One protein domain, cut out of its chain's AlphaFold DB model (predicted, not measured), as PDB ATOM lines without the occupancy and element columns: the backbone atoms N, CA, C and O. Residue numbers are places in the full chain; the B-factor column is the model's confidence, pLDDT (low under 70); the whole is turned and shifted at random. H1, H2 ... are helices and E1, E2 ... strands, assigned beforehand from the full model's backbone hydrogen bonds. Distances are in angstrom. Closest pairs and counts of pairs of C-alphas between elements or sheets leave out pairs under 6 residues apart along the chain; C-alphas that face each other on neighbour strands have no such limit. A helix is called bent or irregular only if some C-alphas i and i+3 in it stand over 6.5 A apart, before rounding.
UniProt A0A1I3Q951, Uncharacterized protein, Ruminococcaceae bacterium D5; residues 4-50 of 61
ATOM      1  N   GLU A   4      43.753 -45.658 -16.924       82.12
ATOM      2  CA  GLU A   4      44.406 -46.956 -16.698       82.12
ATOM      3  C   GLU A   4      45.933 -46.844 -16.799       82.12
ATOM      4  O   GLU A   4      46.629 -47.174 -15.843       82.12
ATOM      5  N   ASP A   5      46.460 -46.259 -17.884       86.75
ATOM      6  CA  ASP A   5      47.909 -46.051 -18.055       86.75
ATOM      7  C   ASP A   5      48.524 -45.208 -16.920       86.75
ATOM      8  O   ASP A   5      49.709 -45.327 -16.606       86.75
ATOM      9  N   PHE A   6      47.745 -44.275 -16.363       81.75
ATOM     10  CA  PHE A   6      48.180 -43.443 -15.246       81.75
ATOM     11  C   PHE A   6      48.246 -44.255 -13.953       81.75
ATOM     12  O   PHE A   6      49.252 -44.177 -13.254       81.75
ATOM     13  N   ILE A   7      47.208 -45.037 -13.655       84.00
ATOM     14  CA  ILE A   7      47.147 -45.866 -12.446       84.00
ATOM     15  C   ILE A   7      48.267 -46.910 -12.463       84.00
ATOM     16  O   ILE A   7      49.015 -46.996 -11.496       84.00
ATOM     17  N   ASP A   8      48.463 -47.608 -13.584       87.19
ATOM     18  CA  ASP A   8      49.511 -48.629 -13.718       87.19
ATOM     19  C   ASP A   8      50.922 -48.054 -13.539       87.19
ATOM     20  O   ASP A   8      51.823 -48.708 -13.019       87.19
ATOM     21  N   LYS A   9      51.139 -46.807 -13.966       87.88
ATOM     22  CA  LYS A   9      52.439 -46.141 -13.834       87.88
ATOM     23  C   LYS A   9      52.765 -45.743 -12.388       87.88
ATOM     24  O   LYS A   9      53.939 -45.540 -12.071       87.88
ATOM     25  N   TYR A  10      51.749 -45.573 -11.549       85.25
ATOM     26  CA  TYR A  10      51.870 -45.084 -10.176       85.25
ATOM     27  C   TYR A  10      51.225 -46.064  -9.182       85.25
ATOM     28  O   TYR A  10      50.628 -45.637  -8.200       85.25
ATOM     29  N   ASP A  11      51.379 -47.368  -9.418       82.69
ATOM     30  CA  ASP A  11      50.808 -48.460  -8.616       82.69
ATOM     31  C   ASP A  11      51.288 -48.487  -7.153       82.69
ATOM     32  O   ASP A  11      50.563 -48.921  -6.259       82.69
ATOM     33  N   GLU A  12      52.495 -47.985  -6.885       86.12
ATOM     34  CA  GLU A  12      53.018 -47.861  -5.523       86.12
ATOM     35  C   GLU A  12      52.376 -46.702  -4.728       86.12
ATOM     36  O   GLU A  12      52.604 -46.590  -3.522       86.12
ATOM     37  N   TYR A  13      51.613 -45.817  -5.382       86.50
ATOM     38  CA  TYR A  13      50.948 -44.669  -4.764       86.50
ATOM     39  C   TYR A  13      49.492 -45.012  -4.456       86.50
ATOM     40  O   TYR A  13      48.808 -45.655  -5.248       86.50
ATOM     41  N   SER A  14      48.981 -44.522  -3.328       87.31
ATOM     42  CA  SER A  14      47.565 -44.671  -2.992       87.31
ATOM     43  C   SER A  14      46.952 -43.342  -2.581       87.31
ATOM     44  O   SER A  14      47.579 -42.527  -1.906       87.31
ATOM     45  N   PHE A  15      45.714 -43.119  -3.014       88.12
ATOM     46  CA  PHE A  15      44.912 -41.968  -2.625       88.12
ATOM     47  C   PHE A  15      43.682 -42.465  -1.871       88.12
ATOM     48  O   PHE A  15      42.826 -43.137  -2.444       88.12
ATOM     49  N   GLU A  16      43.625 -42.170  -0.575       89.88
ATOM     50  CA  GLU A  16      42.490 -42.508   0.278       89.88
ATOM     51  C   GLU A  16      41.504 -41.343   0.287       89.88
ATOM     52  O   GLU A  16      41.831 -40.249   0.751       89.88
ATOM     53  N   ILE A  17      40.302 -41.581  -0.239       91.00
ATOM     54  CA  ILE A  17      39.217 -40.601  -0.291       91.00
ATOM     55  C   ILE A  17      38.507 -40.592   1.063       91.00
ATOM     56  O   ILE A  17      38.031 -41.627   1.527       91.00
ATOM     57  N   VAL A  18      38.429 -39.417   1.681       93.75
ATOM     58  CA  VAL A  18      37.780 -39.202   2.984       93.75
ATOM     59  C   VAL A  18      36.446 -38.484   2.823       93.75
ATOM     60  O   VAL A  18      35.524 -38.724   3.601       93.75
ATOM     61  N   ASP A  19      36.345 -37.609   1.825       92.19
ATOM     62  CA  ASP A  19      35.130 -36.857   1.537       92.19
ATOM     63  C   ASP A  19      34.921 -36.713   0.027       92.19
ATOM     64  O   ASP A  19      35.874 -36.710  -0.760       92.19
ATOM     65  N   GLU A  20      33.659 -36.584  -0.359       91.25
ATOM     66  CA  GLU A  20      33.220 -36.416  -1.738       91.25
ATOM     67  C   GLU A  20      32.174 -35.304  -1.809       91.25
ATOM     68  O   GLU A  20      31.118 -35.358  -1.175       91.25
ATOM     69  N   MET A  21      32.466 -34.280  -2.608       89.94
ATOM     70  CA  MET A  21      31.600 -33.125  -2.795       89.94
ATOM     71  C   MET A  21      31.109 -33.037  -4.236       89.94
ATOM     72  O   MET A  21      31.889 -33.007  -5.188       89.94
ATOM     73  N   TYR A  22      29.793 -32.905  -4.392       87.25
ATOM     74  CA  TYR A  22      29.145 -32.747  -5.690       87.25
ATOM     75  C   TYR A  22      28.844 -31.273  -5.969       87.25
ATOM     76  O   TYR A  22      28.126 -30.610  -5.218       87.25
ATOM     77  N   GLY A  23      29.391 -30.756  -7.065       83.75
ATOM     78  CA  GLY A  23      29.059 -29.452  -7.629       83.75
ATOM     79  C   GLY A  23      28.181 -29.571  -8.875       83.75
ATOM     80  O   GLY A  23      27.802 -30.657  -9.297       83.75
ATOM     81  N   PHE A  24      27.873 -28.430  -9.498       79.12
ATOM     82  CA  PHE A  24      26.979 -28.368 -10.665       79.12
ATOM     83  C   PHE A  24      27.450 -29.225 -11.854       79.12
ATOM     84  O   PHE A  24      26.640 -29.848 -12.529       79.12
ATOM     85  N   ASN A  25      28.756 -29.246 -12.113       89.00
ATOM     86  CA  ASN A  25      29.394 -29.990 -13.203       89.00
ATOM     87  C   ASN A  25      30.772 -30.527 -12.787       89.00
ATOM     88  O   ASN A  25      31.670 -30.700 -13.617       89.00
ATOM     89  N   GLN A  26      30.955 -30.695 -11.479       88.62
ATOM     90  CA  GLN A  26      32.206 -31.143 -10.901       88.62
ATOM     91  C   GLN A  26      31.948 -32.113  -9.757       88.62
ATOM     92  O   GLN A  26      30.973 -31.960  -9.023       88.62
ATOM     93  N   VAL A  27      32.845 -33.073  -9.596       89.44
ATOM     94  CA  VAL A  27      32.976 -33.857  -8.367       89.44
ATOM     95  C   VAL A  27      34.350 -33.573  -7.800       89.44
ATOM     96  O   VAL A  27      35.333 -33.554  -8.541       89.44
ATOM     97  N   GLU A  28      34.411 -33.307  -6.506       91.38
ATOM     98  CA  GLU A  28      35.658 -33.123  -5.786       91.38
ATOM     99  C   GLU A  28      35.827 -34.242  -4.762       91.38
ATOM    100  O   GLU A  28      35.000 -34.411  -3.872       91.38
ATOM    101  N   TYR A  29      36.920 -34.984  -4.893       91.50
ATOM    102  CA  TYR A  29      37.363 -35.970  -3.918       91.50
ATOM    103  C   TYR A  29      38.438 -35.348  -3.041       91.50
ATOM    104  O   TYR A  29      39.448 -34.856  -3.546       91.50
ATOM    105  N   ILE A  30      38.245 -35.379  -1.728       93.12
ATOM    106  CA  ILE A  30      39.199 -34.851  -0.756       93.12
ATOM    107  C   ILE A  30      39.760 -36.024   0.031       93.12
ATOM    108  O   ILE A  30      39.022 -36.901   0.483       93.12
ATOM    109  N   GLY A  31      41.076 -36.049   0.200       93.31
ATOM    110  CA  GLY A  31      41.720 -37.198   0.805       93.31
ATOM    111  C   GLY A  31      43.191 -37.009   1.111       93.31
ATOM    112  O   GLY A  31      43.724 -35.894   1.121       93.31
ATOM    113  N   TYR A  32      43.846 -38.139   1.343       93.12
ATOM    114  CA  TYR A  32      45.266 -38.211   1.641       93.12
ATOM    115  C   TYR A  32      45.984 -39.067   0.607       93.12
ATOM    116  O   TYR A  32      45.621 -40.214   0.351       93.12
ATOM    117  N   LEU A  33      47.028 -38.497   0.020       89.62
ATOM    118  CA  LEU A  33      47.958 -39.201  -0.842       89.62
ATOM    119  C   LEU A  33      49.065 -39.809   0.022       89.62
ATOM    120  O   LEU A  33      49.760 -39.095   0.754       89.62
ATOM    121  N   SER A  34      49.228 -41.122  -0.087       87.56
ATOM    122  CA  SER A  34      50.279 -41.892   0.568       87.56
ATOM    123  C   SER A  34      51.397 -42.218  -0.414       87.56
ATOM    124  O   SER A  34      51.165 -42.517  -1.591       87.56
ATOM    125  N   PHE A  35      52.629 -42.167   0.091       84.12
ATOM    126  CA  PHE A  35      53.823 -42.507  -0.663       84.12
ATOM    127  C   PHE A  35      54.453 -43.766  -0.076       84.12
ATOM    128  O   PHE A  35      54.690 -43.828   1.129       84.12
ATOM    129  N   PRO A  36      54.903 -44.708  -0.912       75.69
ATOM    130  CA  PRO A  36      55.516 -45.957  -0.451       75.69
ATOM    131  C   PRO A  36      56.823 -45.736   0.337       75.69
ATOM    132  O   PRO A  36      57.334 -46.648   0.979       75.69
ATOM    133  N   LYS A  37      57.403 -44.527   0.278       74.69
ATOM    134  CA  LYS A  37      58.707 -44.174   0.872       74.69
ATOM    135  C   LYS A  37      58.655 -42.980   1.831       74.69
ATOM    136  O   LYS A  37      59.713 -42.493   2.229       74.69
ATOM    137  N   LYS A  38      57.467 -42.482   2.180       75.31
ATOM    138  CA  LYS A  38      57.292 -41.432   3.194       75.31
ATOM    139  C   LYS A  38      56.112 -41.776   4.088       75.31
ATOM    140  O   LYS A  38      55.044 -42.092   3.588       75.31
ATOM    141  N   GLU A  39      56.313 -41.650   5.394       74.12
ATOM    142  CA  GLU A  39      55.236 -41.798   6.381       74.12
ATOM    143  C   GLU A  39      54.283 -40.590   6.387       74.12
ATOM    144  O   GLU A  39      53.181 -40.670   6.924       74.12
ATOM    145  N   ASP A  40      54.682 -39.477   5.765       80.94
ATOM    146  CA  ASP A  40      53.868 -38.271   5.688       80.94
ATOM    147  C   ASP A  40      52.723 -38.438   4.681       80.94
ATOM    148  O   ASP A  40      52.943 -38.560   3.472       80.94
ATOM    149  N   LEU A  41      51.493 -38.366   5.188       83.25
ATOM    150  CA  LEU A  41      50.289 -38.237   4.376       83.25
ATOM    151  C   LEU A  41      50.166 -36.803   3.860       83.25
ATOM    152  O   LEU A  41      50.168 -35.845   4.636       83.25
ATOM    153  N   ILE A  42      50.023 -36.648   2.545       89.06
ATOM    154  CA  ILE A  42      49.799 -35.337   1.933       89.06
ATOM    155  C   ILE A  42      48.309 -35.166   1.691       89.06
ATOM    156  O   ILE A  42      47.707 -35.924   0.935       89.06
ATOM    157  N   GLN A  43      47.715 -34.145   2.304       91.62
ATOM    158  CA  GLN A  43      46.339 -33.774   2.001       91.62
ATOM    159  C   GLN A  43      46.240 -33.288   0.550       91.62
ATOM    160  O   GLN A  43      47.007 -32.424   0.119       91.62
ATOM    161  N   MET A  44      45.283 -33.836  -0.192       90.75
ATOM    162  CA  MET A  44      45.058 -33.540  -1.602       90.75
ATOM    163  C   MET A  44      43.557 -33.454  -1.893       90.75
ATOM    164  O   MET A  44      42.766 -34.197  -1.312       90.75
ATOM    165  N   SER A  45      43.177 -32.566  -2.814       91.19
ATOM    166  CA  SER A  45      41.870 -32.605  -3.467       91.19
ATOM    167  C   SER A  45      42.023 -32.906  -4.958       91.19
ATOM    168  O   SER A  45      42.978 -32.473  -5.609       91.19
ATOM    169  N   LEU A  46      41.096 -33.701  -5.488       88.94
ATOM    170  CA  LEU A  46      41.009 -34.090  -6.887       88.94
ATOM    171  C   LEU A  46      39.649 -33.652  -7.428       88.94
ATOM    172  O   LEU A  46      38.623 -34.217  -7.060       88.94
ATOM    173  N   SER A  47      39.648 -32.664  -8.319       89.50
ATOM    174  CA  SER A  47      38.426 -32.164  -8.956       89.50
ATOM    175  C   SER A  47      38.292 -32.714 -10.374       89.50
ATOM    176  O   SER A  47      39.164 -32.498 -11.219       89.50
ATOM    177  N   LEU A  48      37.185 -33.398 -10.653       86.56
ATOM    178  CA  LEU A  48      36.818 -33.868 -11.984       86.56
ATOM    179  C   LEU A  48      35.698 -32.994 -12.531       86.56
ATOM    180  O   LEU A  48      34.637 -32.894 -11.925       86.56
ATOM    181  N   TYR A  49      35.926 -32.407 -13.704       87.00
ATOM    182  CA  TYR A  49      34.924 -31.641 -14.440       87.00
ATOM    183  C   TYR A  49      34.340 -32.493 -15.556       87.00
ATOM    184  O   TYR A  49      35.076 -33.138 -16.305       87.00
ATOM    185  N   PHE A  50      33.022 -32.457 -15.701       82.19
ATOM    186  CA  PHE A  50      32.311 -33.238 -16.704       82.19
ATOM    187  C   PHE A  50      31.244 -32.393 -17.403       82.19
ATOM    188  O   PHE A  50      30.870 -31.306 -16.965       82.19
TER     189      PHE A  50
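AT A GLANCE: This is residues 4 to 50 of the 61 residues of an uncharacterized protein of Ruminococcaceae bacterium D5 (UniProt A0A1I3Q951). Three long antiparallel strands, E1, E2 and E3, lie side by side in one strongly twisted sheet, each bent partway, and a short helix, H1, sticks out from it at the first printed residues. The printed part has 47 residues, with one named helix and then three named strands along the chain, in sheet order E1, E2, E3, and its class is mostly strand. It is loose, with a radius of gyration of the C-alphas of 12.2 A, and only just flat, spanning 37 by 24 by 10 A.

IN THESE COORDINATES: Find C-alpha 4 at (44.406, -46.956, -16.698); from there H1 runs through residues 4 to 9, 8.6 A from first to last C-alpha. E1, residues 14 to 22, starts with C-alpha 14 at (47.565, -44.671, -2.992), is 22.1 A long and bends by 67 degrees at residue 18. E2, residues 26 to 35, is 26.5 A long and bends by 54 degrees at residue 31. E3, residues 38 to 49, is 30.1 A long, bends by 55 degrees at residue 41 and ends with C-alpha 49 at (34.924, -31.641, -14.440).

HOW THE PARTS SIT: Look first at the sheet, a meander, each strand the antiparallel neighbour of the one before. E1 and E2 form a hairpin, their directions 160 degrees apart; the C-alphas of Ile 17 and Gly 31 face each other at 4.4 A, and N 18 and O 30 are within hydrogen-bond range at 2.8 A. E2 and E3 form a hairpin at 163 degrees; the C-alphas of Glu 28 and Ser 47 face each other at 4.3 A, and N 33 and O 42 are within range at 2.8 A. E1 and E3 are the edge strands. H1 is not on the sheet and is apart from E2 and E3; in its backbone every O i to N i+4 pair is within hydrogen-bond range.

THE WHOLE: The C-alphas of Phe 24 and Lys 37, the two farthest apart, are 37.3 A from each other. Residues 4 to 10, of which 4 to 9 belong to H1, stand free. The links H1 to E1, E1 to E2 and E2 to E3 are tight. The printed part has no cut, its mean pLDDT is 86.7, and no printed residue is under 70.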